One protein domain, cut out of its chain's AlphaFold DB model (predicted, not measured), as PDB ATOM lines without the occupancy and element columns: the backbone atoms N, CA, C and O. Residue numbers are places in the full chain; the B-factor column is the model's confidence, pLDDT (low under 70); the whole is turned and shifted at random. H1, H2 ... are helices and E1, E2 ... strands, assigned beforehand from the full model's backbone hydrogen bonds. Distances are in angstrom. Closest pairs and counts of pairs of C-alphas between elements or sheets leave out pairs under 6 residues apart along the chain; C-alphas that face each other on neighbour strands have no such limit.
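AT A GLANCE: This is residues 77 to 218 of the 220 residues of an uncharacterized protein of Aquabacterium lacunae (UniProt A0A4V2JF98). One long, twisted antiparallel sheet of six strands, E1 to E6, makes a wall, with helix H1 off one of its ends and residues 151 to 157 sticking out there. After E6 the printed part passes the short helix H2, and residues 188 to 206 then lead back to a small hairpin, E7 and E8, over one face of the sheet. The printed part has 142 residues, with elements in the order E1 E2 E3 E4 E5 H1 E6 H2 E7 E8; the large sheet's order is E1 - E2 - E3 - E4 - E5 - E6, and the class is mostly strand. It is loose, with a radius of gyration of the C-alphas of 18.2 A and spans of 58 by 29 by 28 A.

IN THESE COORDINATES: E1, residues 78 to 86, is 26.0 A long and begins at C-alpha 78 (84.602, -11.598, -101.994). E2, residues 90 to 100, measures 32.2 A. E3, residues 103 to 119, is the longest strand, 48.0 A, and ends at C-alpha 119 (45.950, -19.346, -116.689). E4, residues 122 to 135, measures 38.0 A and bends by 53 degrees at residue 125. E5, residues 140 to 149, measures 30.4 A, and H1, residues 156 to 167, 16.6 A. E6, residues 176 to 181, is 17.2 A long, and H2, residues 184 to 187, 4.5 A. E7 is residues 207 to 209 and E8 residues 215 to 217, ending at C-alpha 217 (57.977, -28.288, -100.096).

HOW THE PARTS SIT: E1 to E5 form a meander, each strand the antiparallel neighbour of the one before. N 81 and O 95 of hairpin E1 and E2 are 2.9 A apart, within hydrogen-bond range; so are N 94 and O 110 of hairpin E2 and E3, at 2.8 A. Likewise within range are N 113 and O 130 of hairpin E3 and E4, 2.9 A, and N 131 and O 144 of hairpin E4 and E5, 2.9 A. E6 is the antiparallel neighbour of E5, with N 143 and O 178 at 2.8 A, and is an edge strand, as is E1. H1 is not on the sheet, and H2 only grazes it with residues 184 to 187. In hairpin E7 and E8, N 216 and O 208 are 2.9 A apart. The closest C-alphas of E5 and E7, those of Ala 145 and Phe 209, are 6.6 A apart. Every O i to N i+4 pair of H1 is within hydrogen-bond range; H2 is too short for such a pair.

THE WHOLE: The two C-alphas farthest apart, those of Ala 102 and Ser 168, are 59.9 A apart. The printed part has no cut, and the link from H2 to E7, 19 residues, is long. The mean pLDDT of the printed part is 74.4; 48 residues are under 70, namely 86 to 90, 117 to 127, 148 to 175 and 186 to 189.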
ATOM      1  N   GLY A  77      85.591  -7.730-100.508       89.00
ATOM      2  CA  GLY A  77      86.348  -8.843 -99.932       89.00
ATOM      3  C   GLY A  77      85.882 -10.241-100.364       89.00
ATOM      4  O   GLY A  77      86.162 -11.211 -99.657       89.00
ATOM      5  N   ALA A  78      85.173 -10.356-101.488       93.44
ATOM      6  CA  ALA A  78      84.602 -11.598-101.994       93.44
ATOM      7  C   ALA A  78      84.746 -11.726-103.520       93.44
ATOM      8  O   ALA A  78      84.924 -10.740-104.239       93.44
ATOM      9  N   ILE A  79      84.641 -12.965-103.999       95.00
ATOM     10  CA  ILE A  79      84.478 -13.284-105.419       95.00
ATOM     11  C   ILE A  79      83.005 -13.622-105.638       95.00
ATOM     12  O   ILE A  79      82.451 -14.476-104.945       95.00
ATOM     13  N   TYR A  80      82.380 -12.941-106.586       93.44
ATOM     14  CA  TYR A  80      81.022 -13.205-107.032       93.44
ATOM     15  C   TYR A  80      81.084 -13.836-108.414       93.44
ATOM     16  O   TYR A  80      81.708 -13.267-109.307       93.44
ATOM     17  N   ILE A  81      80.446 -14.987-108.585       93.38
ATOM     18  CA  ILE A  81      80.279 -15.636-109.888       93.38
ATOM     19  C   ILE A  81      78.787 -15.638-110.176       93.38
ATOM     20  O   ILE A  81      78.013 -16.153-109.374       93.38
ATOM     21  N   ARG A  82      78.375 -15.065-111.300       90.00
ATOM     22  CA  ARG A  82      76.985 -15.037-111.735       90.00
ATOM     23  C   ARG A  82      76.843 -15.849-113.010       90.00
ATOM     24  O   ARG A  82      77.595 -15.639-113.953       90.00
ATOM     25  N   ARG A  83      75.865 -16.743-113.025       88.69
ATOM     26  CA  ARG A  83      75.423 -17.491-114.197       88.69
ATOM     27  C   ARG A  83      74.083 -16.941-114.644       88.69
ATOM     28  O   ARG A  83      73.174 -16.852-113.821       88.69
ATOM     29  N   ASP A  84      73.968 -16.615-115.920       80.56
ATOM     30  CA  ASP A  84      72.719 -16.190-116.541       80.56
ATOM     31  C   ASP A  84      72.254 -17.284-117.511       80.56
ATOM     32  O   ASP A  84      73.041 -17.803-118.300       80.56
ATOM     33  N   VAL A  85      70.982 -17.674-117.433       76.56
ATOM     34  CA  VAL A  85      70.375 -18.668-118.326       76.56
ATOM     35  C   VAL A  85      69.065 -18.101-118.860       76.56
ATOM     36  O   VAL A  85      68.177 -17.716-118.100       76.56
ATOM     37  N   ALA A  86      68.933 -18.056-120.185       64.75
ATOM     38  CA  ALA A  86      67.704 -17.654-120.854       64.75
ATOM     39  C   ALA A  86      67.014 -18.894-121.432       64.75
ATOM     40  O   ALA A  86      67.414 -19.407-122.473       64.75
ATOM     41  N   HIS A  87      65.986 -19.398-120.749       55.78
ATOM     42  CA  HIS A  87      65.188 -20.529-121.229       55.78
ATOM     43  C   HIS A  87      63.727 -20.341-120.787       55.78
ATOM     44  O   HIS A  87      63.354 -20.697-119.675       55.78
ATOM     45  N   HIS A  88      62.914 -19.703-121.639       53.56
ATOM     46  CA  HIS A  88      61.517 -19.284-121.370       53.56
ATOM     47  C   HIS A  88      61.322 -18.195-120.295       53.56
ATOM     48  O   HIS A  88      60.218 -17.996-119.793       53.56
ATOM     49  N   GLY A  89      62.384 -17.469-119.956       62.38
ATOM     50  CA  GLY A  89      62.399 -16.408-118.951       62.38
ATOM     51  C   GLY A  89      63.827 -15.935-118.695       62.38
ATOM     52  O   GLY A  89      64.766 -16.416-119.339       62.38
ATOM     53  N   THR A  90      64.002 -15.009-117.755       69.25
ATOM     54  CA  THR A  90      65.335 -14.594-117.293       69.25
ATOM     55  C   THR A  90      65.635 -15.278-115.972       69.25
ATOM     56  O   THR A  90      64.973 -15.002-114.972       69.25
ATOM     57  N   TYR A  91      66.638 -16.152-115.972       80.94
ATOM     58  CA  TYR A  91      67.103 -16.863-114.789       80.94
ATOM     59  C   TYR A  91      68.534 -16.455-114.507       80.94
ATOM     60  O   TYR A  91      69.368 -16.429-115.414       80.94
ATOM     61  N   PHE A  92      68.839 -16.167-113.250       82.25
ATOM     62  CA  PHE A  92      70.220 -15.983-112.851       82.25
ATOM     63  C   PHE A  92      70.503 -16.570-111.484       82.25
ATOM     64  O   PHE A  92      69.669 -16.529-110.578       82.25
ATOM     65  N   THR A  93      71.723 -17.072-111.340       89.44
ATOM     66  CA  THR A  93      72.256 -17.558-110.074       89.44
ATOM     67  C   THR A  93      73.553 -16.835-109.774       89.44
ATOM     68  O   THR A  93      74.471 -16.834-110.587       89.44
ATOM     69  N   ASN A  94      73.640 -16.221-108.604       91.00
ATOM     70  CA  ASN A  94      74.822 -15.544-108.107       91.00
ATOM     71  C   ASN A  94      75.407 -16.319-106.925       91.00
ATOM     72  O   ASN A  94      74.707 -16.627-105.964       91.00
ATOM     73  N   TYR A  95      76.701 -16.590-106.975       93.44
ATOM     74  CA  TYR A  95      77.453 -17.325-105.971       93.44
ATOM     75  C   TYR A  95      78.454 -16.380-105.316       93.44
ATOM     76  O   TYR A  95      79.222 -15.718-106.009       93.44
ATOM     77  N   LYS A  96      78.473 -16.320-103.982       94.38
ATOM     78  CA  LYS A  96      79.416 -15.501-103.213       94.38
ATOM     79  C   LYS A  96      80.430 -16.382-102.501       94.38
ATOM     80  O   LYS A  96      80.082 -17.137-101.591       94.38
ATOM     81  N   PHE A  97      81.694 -16.175-102.837       94.56
ATOM     82  CA  PHE A  97      82.836 -16.848-102.246       94.56
ATOM     83  C   PHE A  97      83.641 -15.890-101.372       94.56
ATOM     84  O   PHE A  97      83.986 -14.785-101.793       94.56
ATOM     85  N   MET A  98      83.966 -16.316-100.152       93.25
ATOM     86  CA  MET A  98      84.816 -15.554 -99.234       93.25
ATOM     87  C   MET A  98      86.102 -16.314 -98.901       93.25
ATOM     88  O   MET A  98      86.084 -17.547 -98.871       93.25
ATOM     89  N   PRO A  99      87.211 -15.605 -98.614       92.62
ATOM     90  CA  PRO A  99      88.465 -16.238 -98.226       92.62
ATOM     91  C   PRO A  99      88.315 -17.116 -96.983       92.62
ATOM     92  O   PRO A  99      87.773 -16.676 -95.967       92.62
ATOM     93  N   SER A 100      88.884 -18.316 -97.039       89.69
ATOM     94  CA  SER A 100      88.962 -19.269 -95.933       89.69
ATOM     95  C   SER A 100      90.311 -19.985 -95.987       89.69
ATOM     96  O   SER A 100      90.489 -20.953 -96.724       89.69
ATOM     97  N   GLY A 101      91.283 -19.502 -95.209       86.56
ATOM     98  CA  GLY A 101      92.661 -19.986 -95.288       86.56
ATOM     99  C   GLY A 101      93.293 -19.649 -96.640       86.56
ATOM    100  O   GLY A 101      93.294 -18.487 -97.042       86.56
ATOM    101  N   ALA A 102      93.825 -20.663 -97.325       84.88
ATOM    102  CA  ALA A 102      94.476 -20.527 -98.630       84.88
ATOM    103  C   ALA A 102      93.510 -20.594 -99.829       84.88
ATOM    104  O   ALA A 102      93.952 -20.406-100.961       84.88
ATOM    105  N   SER A 103      92.220 -20.851 -99.590       90.31
ATOM    106  CA  SER A 103      91.203 -20.970-100.638       90.31
ATOM    107  C   SER A 103      90.008 -20.042-100.392       90.31
ATOM    108  O   SER A 103      90.031 -19.168 -99.516       90.31
ATOM    109  N   PHE A 104      88.951 -20.226-101.173       93.06
ATOM    110  CA  PHE A 104      87.675 -19.555-101.031       93.06
ATOM    111  C   PHE A 104      86.563 -20.566-100.820       93.06
ATOM    112  O   PHE A 104      86.514 -21.603-101.472       93.06
ATOM    113  N   ARG A 105      85.625 -20.222 -99.944       92.69
ATOM    114  CA  ARG A 105      84.453 -21.049 -99.676       92.69
ATOM    115  C   ARG A 105      83.179 -20.340-100.075       92.69
ATOM    116  O   ARG A 105      83.044 -19.132 -99.851       92.69
ATOM    117  N   LEU A 106      82.235 -21.101-100.616       93.06
ATOM    118  CA  LEU A 106      80.885 -20.621-100.876       93.06
ATOM    119  C   LEU A 106      80.212 -20.261 -99.540       93.06
ATOM    120  O   LEU A 106      80.116 -21.085 -98.626       93.06
ATOM    121  N   VAL A 107      79.781 -19.008 -99.396       91.25
ATOM    122  CA  VAL A 107      79.141 -18.502 -98.164       91.25
ATOM    123  C   VAL A 107      77.700 -18.072 -98.379       91.25
ATOM    124  O   VAL A 107      76.896 -18.130 -97.444       91.25
ATOM    125  N   ALA A 108      77.353 -17.678 -99.602       91.62
ATOM    126  CA  ALA A 108      75.989 -17.347 -99.973       91.62
ATOM    127  C   ALA A 108      75.729 -17.652-101.447       91.62
ATOM    128  O   ALA A 108      76.652 -17.667-102.261       91.62
ATOM    129  N   MET A 109      74.461 -17.863-101.771       91.75
ATOM    130  CA  MET A 109      73.976 -18.010-103.137       91.75
ATOM    131  C   MET A 109      72.644 -17.282-103.269       91.75
ATOM    132  O   MET A 109      71.879 -17.207-102.310       91.75
ATOM    133  N   GLU A 110      72.357 -16.753-104.445       89.94
ATOM    134  CA  GLU A 110      71.072 -16.165-104.773       89.94
ATOM    135  C   GLU A 110      70.613 -16.664-106.136       89.94
ATOM    136  O   GLU A 110      71.359 -16.553-107.099       89.94
ATOM    137  N   THR A 111      69.403 -17.204-106.215       88.75
ATOM    138  CA  THR A 111      68.744 -17.568-107.469       88.75
ATOM    139  C   THR A 111      67.567 -16.638-107.685       88.75
ATOM    140  O   THR A 111      66.872 -16.289-106.727       88.75
ATOM    141  N   GLN A 112      67.336 -16.236-108.929       84.75
ATOM    142  CA  GLN A 112      66.157 -15.478-109.318       84.75
ATOM    143  C   GLN A 112      65.643 -15.946-110.674       84.75
ATOM    144  O   GLN A 112      66.435 -16.266-111.562       84.75
ATOM    145  N   SER A 113      64.325 -15.941-110.835       83.50
ATOM    146  CA  SER A 113      63.641 -16.275-112.080       83.50
ATOM    147  C   SER A 113      62.489 -15.318-112.338       83.50
ATOM    148  O   SER A 113      61.701 -14.997-111.448       83.50
ATOM    149  N   ILE A 114      62.403 -14.848-113.578       78.00
ATOM    150  CA  ILE A 114      61.292 -14.048-114.083       78.00
ATOM    151  C   ILE A 114      60.595 -14.880-115.151       78.00
ATOM    152  O   ILE A 114      61.180 -15.130-116.209       78.00
ATOM    153  N   THR A 115      59.353 -15.278-114.877       74.69
ATOM    154  CA  THR A 115      58.605 -16.198-115.739       74.69
ATOM    155  C   THR A 115      57.205 -15.659-116.031       74.69
ATOM    156  O   THR A 115      56.477 -15.309-115.094       74.69
ATOM    157  N   PRO A 116      56.791 -15.591-117.310       70.19
ATOM    158  CA  PRO A 116      55.406 -15.314-117.661       70.19
ATOM    159  C   PRO A 116      54.531 -16.531-117.337       70.19
ATOM    160  O   PRO A 116      54.868 -17.662-117.683       70.19
ATOM    161  N   VAL A 117      53.393 -16.304-116.689       68.75
ATOM    162  CA  VAL A 117      52.425 -17.348-116.332       68.75
ATOM    163  C   VAL A 117      51.099 -17.052-117.031       68.75
ATOM    164  O   VAL A 117      50.627 -15.915-117.015       68.75
ATOM    165  N   GLN A 118      50.514 -18.076-117.657       61.38
ATOM    166  CA  GLN A 118      49.192 -18.036-118.285       61.38
ATOM    167  C   GLN A 118      48.240 -18.974-117.530       61.38
ATOM    168  O   GLN A 118      48.665 -20.018-117.033       61.38
ATOM    169  N   TYR A 119      46.964 -18.599-117.432       64.06
ATOM    170  CA  TYR A 119      45.950 -19.346-116.689       64.06
ATOM    171  C   TYR A 119      44.839 -19.865-117.598       64.06
ATOM    172  O   TYR A 119      44.400 -19.169-118.514       64.06
ATOM    173  N   ASP A 120      44.299 -21.038-117.265       48.66
ATOM    174  CA  ASP A 120      43.039 -21.508-117.838       48.66
ATOM    175  C   ASP A 120      41.905 -20.551-117.438       48.66
ATOM    176  O   ASP A 120      41.581 -20.396-116.259       48.66
ATOM    177  N   GLY A 121      41.308 -19.891-118.433       51.00
ATOM    178  CA  GLY A 121      40.182 -18.969-118.252       51.00
ATOM    179  C   GLY A 121      40.540 -17.483-118.103       51.00
ATOM    180  O   GLY A 121      39.622 -16.677-117.955       51.00
ATOM    181  N   VAL A 122      41.821 -17.094-118.178       48.53
ATOM    182  CA  VAL A 122      42.258 -15.681-118.194       48.53
ATOM    183  C   VAL A 122      43.291 -15.472-119.310       48.53
ATOM    184  O   VAL A 122      44.355 -16.079-119.296       48.53
ATOM    185  N   ASN A 123      42.982 -14.600-120.277       53.56
ATOM    186  CA  ASN A 123      43.812 -14.335-121.469       53.56
ATOM    187  C   ASN A 123      44.999 -13.374-121.226       53.56
ATOM    188  O   ASN A 123      45.635 -12.945-122.186       53.56
ATOM    189  N   GLU A 124      45.292 -12.999-119.979       54.78
ATOM    190  CA  GLU A 124      46.321 -12.004-119.645       54.78
ATOM    191  C   GLU A 124      47.563 -12.664-119.028       54.78
ATOM    192  O   GLU A 124      47.463 -13.527-118.155       54.78
ATOM    193  N   HIS A 125      48.746 -12.249-119.493       60.06
ATOM    194  CA  HIS A 125      50.028 -12.723-118.975       60.06
ATOM    195  C   HIS A 125      50.405 -11.949-117.712       60.06
ATOM    196  O   HIS A 125      50.672 -10.748-117.775       60.06
ATOM    197  N   ILE A 126      50.512 -12.645-116.580       64.69
ATOM    198  CA  ILE A 126      51.206 -12.097-115.412       64.69
ATOM    199  C   ILE A 126      52.672 -12.518-115.450       64.69
ATOM    200  O   ILE A 126      53.014 -13.579-115.973       64.69
ATOM    201  N   VAL A 127      53.544 -11.721-114.848       69.12
ATOM    202  CA  VAL A 127      54.938 -12.098-114.630       69.12
ATOM    203  C   VAL A 127      55.159 -12.394-113.164       69.12
ATOM    204  O   VAL A 127      54.971 -11.543-112.293       69.12
ATOM    205  N   LEU A 128      55.578 -13.622-112.888       75.75
ATOM    206  CA  LEU A 128      56.037 -14.022-111.575       75.75
ATOM    207  C   LEU A 128      57.542 -13.778-111.497       75.75
ATOM    208  O   LEU A 128      58.306 -14.291-112.311       75.75
ATOM    209  N   TRP A 129      57.955 -13.003-110.500       80.50
ATOM    210  CA  TRP A 129      59.346 -12.914-110.086       80.50
ATOM    211  C   TRP A 129      59.509 -13.688-108.791       80.50
ATOM    212  O   TRP A 129      58.866 -13.370-107.787       80.50
ATOM    213  N   GLU A 130      60.376 -14.682-108.789       86.38
ATOM    214  CA  GLU A 130      60.718 -15.425-107.586       86.38
ATOM    215  C   GLU A 130      62.226 -15.548-107.427       86.38
ATOM    216  O   GLU A 130      63.007 -15.297-108.347       86.38
ATOM    217  N   GLY A 131      62.639 -15.917-106.223       87.94
ATOM    218  CA  GLY A 131      64.029 -16.192-105.945       87.94
ATOM    219  C   GLY A 131      64.260 -16.827-104.588       87.94
ATOM    220  O   GLY A 131      63.399 -16.832-103.700       87.94
ATOM    221  N   ALA A 132      65.469 -17.346-104.415       90.19
ATOM    222  CA  ALA A 132      65.954 -17.884-103.158       90.19
ATOM    223  C   ALA A 132      67.308 -17.262-102.812       90.19
ATOM    224  O   ALA A 132      68.206 -17.202-103.639       90.19
ATOM    225  N   SER A 133      67.474 -16.826-101.565       90.69
ATOM    226  CA  SER A 133      68.750 -16.374-101.010       90.69
ATOM    227  C   SER A 133      69.210 -17.355 -99.937       90.69
ATOM    228  O   SER A 133      68.560 -17.518 -98.900       90.69
ATOM    229  N   VAL A 134      70.323 -18.029-100.199       91.19
ATOM    230  CA  VAL A 134      70.955 -19.022 -99.334       91.19
ATOM    231  C   VAL A 134      72.091 -18.370 -98.564       91.19
ATOM    232  O   VAL A 134      72.970 -17.738 -99.142       91.19
ATOM    233  N   ASN A 135      72.109 -18.580 -97.253       91.00
ATOM    234  CA  ASN A 135      73.235 -18.275 -96.386       91.00
ATOM    235  C   ASN A 135      73.753 -19.589 -95.794       91.00
ATOM    236  O   ASN A 135      73.152 -20.143 -94.867       91.00
ATOM    237  N   PHE A 136      74.867 -20.081 -96.339       89.75
ATOM    238  CA  PHE A 136      75.470 -21.345 -95.918       89.75
ATOM    239  C   PHE A 136      76.024 -21.242 -94.491       89.75
ATOM    240  O   PHE A 136      75.815 -22.145 -93.687       89.75
ATOM    241  N   LEU A 137      76.603 -20.096 -94.112       87.25
ATOM    242  CA  LEU A 137      77.118 -19.871 -92.753       87.25
ATOM    243  C   LEU A 137      76.016 -19.972 -91.687       87.25
ATOM    244  O   LEU A 137      76.227 -20.535 -90.619       87.25
ATOM    245  N   ALA A 138      74.826 -19.451 -91.986       89.62
ATOM    246  CA  ALA A 138      73.673 -19.503 -91.091       89.62
ATOM    247  C   ALA A 138      72.812 -20.766 -91.269       89.62
ATOM    248  O   ALA A 138      71.835 -20.928 -90.538       89.62
ATOM    249  N   SER A 139      73.132 -21.624 -92.249       90.12
ATOM    250  CA  SER A 139      72.332 -22.798 -92.636       90.12
ATOM    251  C   SER A 139      70.853 -22.451 -92.866       90.12
ATOM    252  O   SER A 139      69.937 -23.120 -92.378       90.12
ATOM    253  N   ARG A 140      70.610 -21.349 -93.586       91.50
ATOM    254  CA  ARG A 140      69.268 -20.809 -93.849       91.50
ATOM    255  C   ARG A 140      69.085 -20.454 -95.311       91.50
ATOM    256  O   ARG A 140      69.997 -19.935 -95.948       91.50
ATOM    257  N   VAL A 141      67.863 -20.639 -95.791       91.75
ATOM    258  CA  VAL A 141      67.421 -20.187 -97.111       91.75
ATOM    259  C   VAL A 141      66.196 -19.310 -96.941       91.75
ATOM    260  O   VAL A 141      65.307 -19.620 -96.151       91.75
ATOM    261  N   THR A 142      66.155 -18.195 -97.658       90.44
ATOM    262  CA  THR A 142      64.992 -17.318 -97.755       90.44
ATOM    263  C   THR A 142      64.445 -17.359 -99.169       90.44
ATOM    264  O   THR A 142      65.100 -16.872-100.081       90.44
ATOM    265  N   TYR A 143      63.225 -17.849 -99.323       90.31
ATOM    266  CA  TYR A 143      62.457 -17.798-100.558       90.31
ATOM    267  C   TYR A 143      61.615 -16.542-100.594       90.31
ATOM    268  O   TYR A 143      61.083 -16.109 -99.561       90.31
ATOM    269  N   TRP A 144      61.448 -15.986-101.779       86.06
ATOM    270  CA  TRP A 144      60.549 -14.878-102.012       86.06
ATOM    271  C   TRP A 144      59.908 -14.970-103.390       86.06
ATOM    272  O   TRP A 144      60.502 -15.499-104.319       86.06
ATOM    273  N   ALA A 145      58.694 -14.445-103.504       85.38
ATOM    274  CA  ALA A 145      57.987 -14.339-104.771       85.38
ATOM    275  C   ALA A 145      57.118 -13.081-104.801       85.38
ATOM    276  O   ALA A 145      56.612 -12.619-103.770       85.38
ATOM    277  N   LYS A 146      56.959 -12.506-105.988       79.94
ATOM    278  CA  LYS A 146      56.120 -11.344-106.257       79.94
ATOM    279  C   LYS A 146      55.577 -11.439-107.681       79.94
ATOM    280  O   LYS A 146      56.334 -11.659-108.615       79.94
ATOM    281  N   ALA A 147      54.275 -11.230-107.834       74.19
ATOM    282  CA  ALA A 147      53.659 -11.056-109.141       74.19
ATOM    283  C   ALA A 147      53.723  -9.581-109.570       74.19
ATOM    284  O   ALA A 147      53.585  -8.678-108.736       74.19
ATOM    285  N   PHE A 148      53.929  -9.364-110.862       64.44
ATOM    286  CA  PHE A 148      53.844  -8.084-111.548       64.44
ATOM    287  C   PHE A 148      53.014  -8.268-112.815       64.44
ATOM    288  O   PHE A 148      53.091  -9.308-113.466       64.44
ATOM    289  N   GLU A 149      52.259  -7.249-113.196       52.84
ATOM    290  CA  GLU A 149      51.681  -7.163-114.534       52.84
ATOM    291  C   GLU A 149      52.633  -6.309-115.373       52.84
ATOM    292  O   GLU A 149      52.939  -5.169-115.021       52.84
ATOM    293  N   MET A 150      53.188  -6.891-116.438       51.44
ATOM    294  CA  MET A 150      54.067  -6.168-117.353       51.44
ATOM    295  C   MET A 150      53.219  -5.168-118.128       51.44
ATOM    296  O   MET A 150      52.526  -5.588-119.048       51.44
ATOM    297  N   ASN A 151      53.233  -3.888-117.741       47.22
ATOM    298  CA  ASN A 151      53.520  -2.741-118.620       47.22
ATOM    299  C   ASN A 151      53.128  -1.403-117.944       47.22
ATOM    300  O   ASN A 151      52.021  -1.223-117.442       47.22
ATOM    301  N   GLU A 152      54.047  -0.435-117.966       35.84
ATOM    302  CA  GLU A 152      53.800   1.002-117.736       35.84
ATOM    303  C   GLU A 152      52.615   1.535-118.587       35.84
ATOM    304  O   GLU A 152      52.332   0.925-119.616       35.84
ATOM    305  N   PRO A 153      51.943   2.682-118.305       44.47
ATOM    306  CA  PRO A 153      52.106   3.689-117.259       44.47
ATOM    307  C   PRO A 153      51.020   3.565-116.179       44.47
ATOM    308  O   PRO A 153      49.834   3.832-116.383       44.47
ATOM    309  N   LYS A 154      51.494   3.250-114.976       44.22
ATOM    310  CA  LYS A 154      50.779   3.307-113.702       44.22
ATOM    311  C   LYS A 154      49.533   2.420-113.630       44.22
ATOM    312  O   LYS A 154      48.398   2.898-113.534       44.22
ATOM    313  N   GLU A 155      49.797   1.139-113.370       47.44
ATOM    314  CA  GLU A 155      49.777   0.478-112.037       47.44
ATOM    315  C   GLU A 155      48.975   1.128-110.885       47.44
ATOM    316  O   GLU A 155      48.597   0.463-109.935       47.44
ATOM    317  N   GLN A 156      48.676   2.418-110.939       41.22
ATOM    318  CA  GLN A 156      47.860   3.178-110.014       41.22
ATOM    319  C   GLN A 156      46.356   2.875-110.177       41.22
ATOM    320  O   GLN A 156      45.645   2.861-109.176       41.22
ATOM    321  N   ARG A 157      45.864   2.564-111.390       45.00
ATOM    322  CA  ARG A 157      44.488   2.044-111.590       45.00
ATOM    323  C   ARG A 157      44.370   0.567-111.207       45.00
ATOM    324  O   ARG A 157      43.410   0.189-110.541       45.00
ATOM    325  N   ALA A 158      45.386  -0.229-111.534       42.97
ATOM    326  CA  ALA A 158      45.495  -1.624-111.110       42.97
ATOM    327  C   ALA A 158      45.623  -1.750-109.573       42.97
ATOM    328  O   ALA A 158      44.966  -2.588-108.966       42.97
ATOM    329  N   TRP A 159      46.344  -0.834-108.910       42.69
ATOM    330  CA  TRP A 159      46.416  -0.699-107.446       42.69
ATOM    331  C   TRP A 159      45.065  -0.332-106.814       42.69
ATOM    332  O   TRP A 159      44.680  -0.929-105.813       42.69
ATOM    333  N   GLN A 160      44.300   0.593-107.408       45.72
ATOM    334  CA  GLN A 160      42.965   0.952-106.906       45.72
ATOM    335  C   GLN A 160      41.940  -0.185-107.061       45.72
ATOM    336  O   GLN A 160      41.056  -0.334-106.218       45.72
ATOM    337  N   GLN A 161      42.064  -1.019-108.094       44.84
ATOM    338  CA  GLN A 161      41.193  -2.178-108.312       44.84
ATOM    339  C   GLN A 161      41.600  -3.389-107.451       44.84
ATOM    340  O   GLN A 161      40.725  -4.035-106.870       44.84
ATOM    341  N   ALA A 162      42.902  -3.623-107.249       43.06
ATOM    342  CA  ALA A 162      43.423  -4.612-106.302       43.06
ATOM    343  C   ALA A 162      43.067  -4.272-104.836       43.06
ATOM    344  O   ALA A 162      42.697  -5.155-104.061       43.06
ATOM    345  N   LEU A 163      43.067  -2.982-104.471       41.31
ATOM    346  CA  LEU A 163      42.583  -2.458-103.184       41.31
ATOM    347  C   LEU A 163      41.078  -2.731-102.969       41.31
ATOM    348  O   LEU A 163      40.665  -3.076-101.863       41.31
ATOM    349  N   LYS A 164      40.270  -2.651-104.036       46.22
ATOM    350  CA  LYS A 164      38.821  -2.932-104.032       46.22
ATOM    351  C   LYS A 164      38.508  -4.433-103.908       46.22
ATOM    352  O   LYS A 164      37.530  -4.804-103.268       46.22
ATOM    353  N   GLN A 165      39.355  -5.295-104.472       43.44
ATOM    354  CA  GLN A 165      39.224  -6.756-104.406       43.44
ATOM    355  C   GLN A 165      39.702  -7.329-103.055       43.44
ATOM    356  O   GLN A 165      39.030  -8.192-102.485       43.44
ATOM    357  N   HIS A 166      40.759  -6.758-102.462       37.78
ATOM    358  CA  HIS A 166      41.209  -7.084-101.103       37.78
ATOM    359  C   HIS A 166      40.168  -6.728-100.026       37.78
ATOM    360  O   HIS A 166      39.931  -7.525 -99.116       37.78
ATOM    361  N   GLN A 167      39.489  -5.582-100.156       40.97
ATOM    362  CA  GLN A 167      38.391  -5.169 -99.266       40.97
ATOM    363  C   GLN A 167      37.134  -6.053 -99.400       40.97
ATOM    364  O   GLN A 167      36.338  -6.118 -98.467       40.97
ATOM    365  N   SER A 168      36.988  -6.787-100.513       41.56
ATOM    366  CA  SER A 168      35.981  -7.844-100.711       41.56
ATOM    367  C   SER A 168      36.443  -9.254-100.292       41.56
ATOM    368  O   SER A 168      35.755 -10.231-100.575       41.56
ATOM    369  N   GLY A 169      37.603  -9.385 -99.633       34.41
ATOM    370  CA  GLY A 169      38.137 -10.667 -99.145       34.41
ATOM    371  C   GLY A 169      38.816 -11.540-100.208       34.41
ATOM    372  O   GLY A 169      39.181 -12.679 -99.924       34.41
ATOM    373  N   VAL A 170      39.012 -11.017-101.418       45.91
ATOM    374  CA  VAL A 170      39.707 -11.684-102.526       45.91
ATOM    375  C   VAL A 170      41.149 -11.182-102.544       45.91
ATOM    376  O   VAL A 170      41.369  -9.982-102.449       45.91
ATOM    377  N   THR A 171      42.148 -12.060-102.624       41.78
ATOM    378  CA  THR A 171      43.560 -11.679-102.431       41.78
ATOM    379  C   THR A 171      44.279 -11.382-103.755       41.78
ATOM    380  O   THR A 171      44.668 -12.332-104.436       41.78
ATOM    381  N   PRO A 172      44.567 -10.108-104.090       46.72
ATOM    382  CA  PRO A 172      45.684  -9.791-104.976       46.72
ATOM    383  C   PRO A 172      46.796  -8.971-104.295       46.72
ATOM    384  O   PRO A 172      46.582  -7.930-103.678       46.72
ATOM    385  N   SER A 173      48.015  -9.480-104.502       49.16
ATOM    386  CA  SER A 173      49.357  -9.017-104.114       49.16
ATOM    387  C   SER A 173      49.692  -8.981-102.613       49.16
ATOM    388  O   SER A 173      49.305  -8.087-101.872       49.16
ATOM    389  N   VAL A 174      50.556  -9.901-102.175       56.03
ATOM    390  CA  VAL A 174      51.511  -9.620-101.098       56.03
ATOM    391  C   VAL A 174      52.780 -10.364-101.474       56.03
ATOM    392  O   VAL A 174      52.742 -11.573-101.675       56.03
ATOM    393  N   ARG A 175      53.900  -9.653-101.610       61.84
ATOM    394  CA  ARG A 175      55.231 -10.266-101.698       61.84
ATOM    395  C   ARG A 175      55.309 -11.413-100.687       61.84
ATOM    396  O   ARG A 175      55.232 -11.174 -99.481       61.84
ATOM    397  N   ALA A 176      55.447 -12.639-101.165       79.38
ATOM    398  CA  ALA A 176      55.543 -13.792-100.297       79.38
ATOM    399  C   ALA A 176      57.004 -13.965 -99.890       79.38
ATOM    400  O   ALA A 176      57.909 -13.776-100.702       79.38
ATOM    401  N   ARG A 177      57.250 -14.273 -98.615       85.62
ATOM    402  CA  ARG A 177      58.590 -14.566 -98.106       85.62
ATOM    403  C   ARG A 177      58.518 -15.688 -97.087       85.62
ATOM    404  O   ARG A 177      57.713 -15.638 -96.157       85.62
ATOM    405  N   ARG A 178      59.387 -16.683 -97.236       88.94
ATOM    406  CA  ARG A 178      59.541 -17.786 -96.284       88.94
ATOM    407  C   ARG A 178      61.011 -18.048 -96.030       88.94
ATOM    408  O   ARG A 178      61.825 -17.945 -96.938       88.94
ATOM    409  N   THR A 179      61.347 -18.377 -94.791       91.50
ATOM    410  CA  THR A 179      62.706 -18.758 -94.413       91.50
ATOM    411  C   THR A 179      62.676 -20.167 -93.857       91.50
ATOM    412  O   THR A 179      61.890 -20.458 -92.959       91.50
ATOM    413  N   VAL A 180      63.546 -21.022 -94.379       90.94
ATOM    414  CA  VAL A 180      63.703 -22.409 -93.943       90.94
ATOM    415  C   VAL A 180      65.126 -22.634 -93.450       90.94
ATOM    416  O   VAL A 180      66.067 -21.939 -93.848       90.94
ATOM    417  N   ARG A 181      65.285 -23.612 -92.561       90.81
ATOM    418  CA  ARG A 181      66.602 -24.141 -92.205       90.81
ATOM    419  C   ARG A 181      66.975 -25.227 -93.204       90.81
ATOM    420  O   ARG A 181      66.109 -25.980 -93.635       90.81
ATOM    421  N   ILE A 182      68.256 -25.319 -93.524       87.56
ATOM    422  CA  ILE A 182      68.810 -26.414 -94.324       87.56
ATOM    423  C   ILE A 182      69.764 -27.245 -93.468       87.56
ATOM    424  O   ILE A 182      70.280 -26.764 -92.460       87.56
ATOM    425  N   SER A 183      69.978 -28.502 -93.861       82.50
ATOM    426  CA  SER A 183      70.922 -29.394 -93.176       82.50
ATOM    427  C   SER A 183      72.322 -28.782 -93.142       82.50
ATOM    428  O   SER A 183      72.794 -28.265 -94.154       82.50
ATOM    429  N   HIS A 184      73.018 -28.911 -92.011       73.31
ATOM    430  CA  HIS A 184      74.398 -28.445 -91.869       73.31
ATOM    431  C   HIS A 184      75.373 -29.133 -92.835       73.31
ATOM    432  O   HIS A 184      76.371 -28.531 -93.205       73.31
ATOM    433  N   VAL A 185      75.062 -30.346 -93.304       73.56
ATOM    434  CA  VAL A 185      75.855 -31.062 -94.324       73.56
ATOM    435  C   VAL A 185      75.630 -30.477 -95.726       73.56
ATOM    436  O   VAL A 185      76.510 -30.485 -96.572       73.56
ATOM    437  N   LYS A 186      74.456 -29.893 -95.979       67.69
ATOM    438  CA  LYS A 186      74.205 -29.092 -97.191       67.69
ATOM    439  C   LYS A 186      74.779 -27.676 -97.042       67.69
ATOM    440  O   LYS A 186      75.070 -27.003 -98.023       67.69
ATOM    441  N   ALA A 187      74.950 -27.236 -95.796       59.19
ATOM    442  CA  ALA A 187      75.621 -25.999 -95.430       59.19
ATOM    443  C   ALA A 187      77.158 -26.111 -95.423       59.19
ATOM    444  O   ALA A 187      77.836 -25.079 -95.436       59.19
ATOM    445  N   SER A 188      77.714 -27.332 -95.405       58.12
ATOM    446  CA  SER A 188      79.153 -27.561 -95.503       58.12
ATOM    447  C   SER A 188      79.611 -27.283 -96.931       58.12
ATOM    448  O   SER A 188      79.498 -28.094 -97.839       58.12
ATOM    449  N   GLN A 189      80.038 -26.037 -97.049       64.00
ATOM    450  CA  GLN A 189      80.648 -25.291 -98.136       64.00
ATOM    451  C   GLN A 189      81.418 -26.126 -99.165       64.00
ATOM    452  O   GLN A 189      82.302 -26.899 -98.804       64.00
ATOM    453  N   LEU A 190      81.171 -25.835-100.444       79.19
ATOM    454  CA  LEU A 190      82.109 -26.156-101.514       79.19
ATOM    455  C   LEU A 190      83.275 -25.165-101.491       79.19
ATOM    456  O   LEU A 190      83.081 -23.945-101.358       79.19
ATOM    457  N   ASP A 191      84.478 -25.708-101.619       89.44
ATOM    458  CA  ASP A 191      85.656 -24.942-101.991       89.44
ATOM    459  C   ASP A 191      85.504 -24.474-103.444       89.44
ATOM    460  O   ASP A 191      84.932 -25.177-104.278       89.44
ATOM    461  N   ILE A 192      85.999 -23.280-103.767       91.69
ATOM    462  CA  ILE A 192      85.957 -22.774-105.141       91.69
ATOM    463  C   ILE A 192      86.711 -23.689-106.118       91.69
ATOM    464  O   ILE A 192      86.392 -23.693-107.304       91.69
ATOM    465  N   GLN A 193      87.681 -24.473-105.635       88.69
ATOM    466  CA  GLN A 193      88.407 -25.460-106.437       88.69
ATOM    467  C   GLN A 193      87.485 -26.570-106.959       88.69
ATOM    468  O   GLN A 193      87.560 -26.906-108.141       88.69
ATOM    469  N   ASP A 194      86.551 -27.039-106.133       87.94
ATOM    470  CA  ASP A 194      85.601 -28.111-106.466       87.94
ATOM    471  C   ASP A 194      84.274 -27.576-107.028       87.94
ATOM    472  O   ASP A 194      83.382 -28.334-107.395       87.94
ATOM    473  N   PHE A 195      84.113 -26.252-107.083       88.75
ATOM    474  CA  PHE A 195      82.881 -25.626-107.539       88.75
ATOM    475  C   PHE A 195      82.715 -25.722-109.058       88.75
ATOM    476  O   PHE A 195      83.546 -25.208-109.809       88.75
ATOM    477  N   ASP A 196      81.600 -26.294-109.502       87.19
ATOM    478  CA  ASP A 196      81.136 -26.228-110.885       87.19
ATOM    479  C   ASP A 196      79.722 -25.612-110.920       87.19
ATOM    480  O   ASP A 196      78.791 -26.187-110.358       87.19
ATOM    481  N   PRO A 197      79.521 -24.434-111.540       84.69
ATOM    482  CA  PRO A 197      78.211 -23.780-111.599       84.69
ATOM    483  C   PRO A 197      77.190 -24.488-112.510       84.69
ATOM    484  O   PRO A 197      76.000 -24.151-112.457       84.69
ATOM    485  N   GLY A 198      77.637 -25.398-113.377       79.56
ATOM    486  CA  GLY A 198      76.820 -26.273-114.213       79.56
ATOM    487  C   GLY A 198      76.305 -27.492-113.451       79.56
ATOM    488  O   GLY A 198      75.135 -27.839-113.600       79.56
ATOM    489  N   GLU A 199      77.146 -28.074-112.595       81.69
ATOM    490  CA  GLU A 199      76.834 -29.285-111.817       81.69
ATOM    491  C   GLU A 199      76.403 -29.007-110.368       81.69
ATOM    492  O   GLU A 199      76.047 -29.933-109.636       81.69
ATOM    493  N   PHE A 200      76.422 -27.745-109.920       82.69
ATOM    494  CA  PHE A 200      76.061 -27.384-108.550       82.69
ATOM    495  C   PHE A 200      74.629 -27.830-108.215       82.69
ATOM    496  O   PHE A 200      73.642 -27.224-108.640       82.69
ATOM    497  N   ASN A 201      74.524 -28.889-107.410       74.56
ATOM    498  CA  ASN A 201      73.249 -29.475-107.023       74.56
ATOM    499  C   ASN A 201      72.467 -28.507-106.112       74.56
ATOM    500  O   ASN A 201      72.904 -28.159-105.011       74.56
ATOM    501  N   THR A 202      71.278 -28.110-106.568       80.25
ATOM    502  CA  THR A 202      70.341 -27.250-105.832       80.25
ATOM    503  C   THR A 202      69.095 -27.995-105.353       80.25
ATOM    504  O   THR A 202      68.131 -27.355-104.956       80.25
ATOM    505  N   ASP A 203      69.107 -29.328-105.275       78.88
ATOM    506  CA  ASP A 203      67.977 -30.162-104.823       78.88
ATOM    507  C   ASP A 203      67.525 -29.799-103.404       78.88
ATOM    508  O   ASP A 203      66.376 -29.983-103.016       78.88
ATOM    509  N   PHE A 204      68.421 -29.234-102.591       81.25
ATOM    510  CA  PHE A 204      68.061 -28.700-101.279       81.25
ATOM    511  C   PHE A 204      67.162 -27.460-101.326       81.25
ATOM    512  O   PHE A 204      66.615 -27.082-100.291       81.25
ATOM    513  N   LEU A 205      67.024 -26.831-102.495       86.06
ATOM    514  CA  LEU A 205      66.110 -25.734-102.762       86.06
ATOM    515  C   LEU A 205      64.709 -26.191-103.172       86.06
ATOM    516  O   LEU A 205      63.937 -25.327-103.558       86.06
ATOM    517  N   CYS A 206      64.361 -27.473-103.036       84.62
ATOM    518  CA  CYS A 206      63.046 -28.102-103.266       84.62
ATOM    519  C   CYS A 206      61.822 -27.473-102.556       84.62
ATOM    520  O   CYS A 206      60.809 -28.126-102.332       84.62
ATOM    521  N   CYS A 207      61.883 -26.217-102.139       89.06
ATOM    522  CA  CYS A 207      60.728 -25.422-101.780       89.06
ATOM    523  C   CYS A 207      60.545 -24.311-102.814       89.06
ATOM    524  O   CYS A 207      61.514 -23.704-103.260       89.06
ATOM    525  N   TYR A 208      59.305 -24.001-103.161       87.56
ATOM    526  CA  TYR A 208      58.996 -22.962-104.142       87.56
ATOM    527  C   TYR A 208      57.647 -22.319-103.831       87.56
ATOM    528  O   TYR A 208      56.895 -22.799-102.975       87.56
ATOM    529  N   PHE A 209      57.347 -21.211-104.504       84.94
ATOM    530  CA  PHE A 209      56.012 -20.630-104.496       84.94
ATOM    531  C   PHE A 209      55.266 -21.046-105.761       84.94
ATOM    532  O   PHE A 209      55.793 -20.908-106.857       84.94
ATOM    533  N   ASP A 210      54.039 -21.550-105.633       80.62
ATOM    534  CA  ASP A 210      53.209 -21.787-106.816       80.62
ATOM    535  C   ASP A 210      52.711 -20.469-107.438       80.62
ATOM    536  O   ASP A 210      52.893 -19.371-106.906       80.62
ATOM    537  N   HIS A 211      51.997 -20.588-108.555       71.38
ATOM    538  CA  HIS A 211      51.370 -19.466-109.258       71.38
ATOM    539  C   HIS A 211      50.319 -18.700-108.429       71.38
ATOM    540  O   HIS A 211      49.847 -17.653-108.867       71.38
ATOM    541  N   ARG A 212      49.909 -19.213-107.258       74.12
ATOM    542  CA  ARG A 212      49.035 -18.539-106.280       74.12
ATOM    543  C   ARG A 212      49.828 -18.005-105.083       74.12
ATOM    544  O   ARG A 212      49.228 -17.670-104.061       74.12
ATOM    545  N   LEU A 213      51.158 -17.947-105.190       74.94
ATOM    546  CA  LEU A 213      52.097 -17.559-104.136       74.94
ATOM    547  C   LEU A 213      51.981 -18.420-102.866       74.94
ATOM    548  O   LEU A 213      52.304 -17.965-101.763       74.94
ATOM    549  N   ARG A 214      51.528 -19.672-102.989       81.81
ATOM    550  CA  ARG A 214      51.515 -20.633-101.879       81.81
ATOM    551  C   ARG A 214      52.864 -21.321-101.804       81.81
ATOM    552  O   ARG A 214      53.410 -21.734-102.817       81.81
ATOM    553  N   PHE A 215      53.400 -21.423-100.594       86.81
ATOM    554  CA  PHE A 215      54.694 -22.053-100.365       86.81
ATOM    555  C   PHE A 215      54.545 -23.571-100.296       86.81
ATOM    556  O   PHE A 215      53.775 -24.067 -99.473       86.81
ATOM    557  N   HIS A 216      55.313 -24.281-101.115       88.88
ATOM    558  CA  HIS A 216      55.346 -25.740-101.191       88.88
ATOM    559  C   HIS A 216      56.720 -26.274-100.806       88.88
ATOM    560  O   HIS A 216      57.722 -25.568-100.914       88.88
ATOM    561  N   ASN A 217      56.758 -27.532-100.370       89.38
ATOM    562  CA  ASN A 217      57.977 -28.288-100.096       89.38
ATOM    563  C   ASN A 217      57.867 -29.652-100.785       89.38
ATOM    564  O   ASN A 217      56.957 -30.414-100.471       89.38
ATOM    565  N   THR A 218      58.780 -29.947-101.707       84.06
ATOM    566  CA  THR A 218      58.815 -31.186-102.497       84.06
ATOM    567  C   THR A 218      59.907 -32.164-102.075       84.06
ATOM    568  O   THR A 218      60.033 -33.215-102.688       84.06
TER     569      THR A 218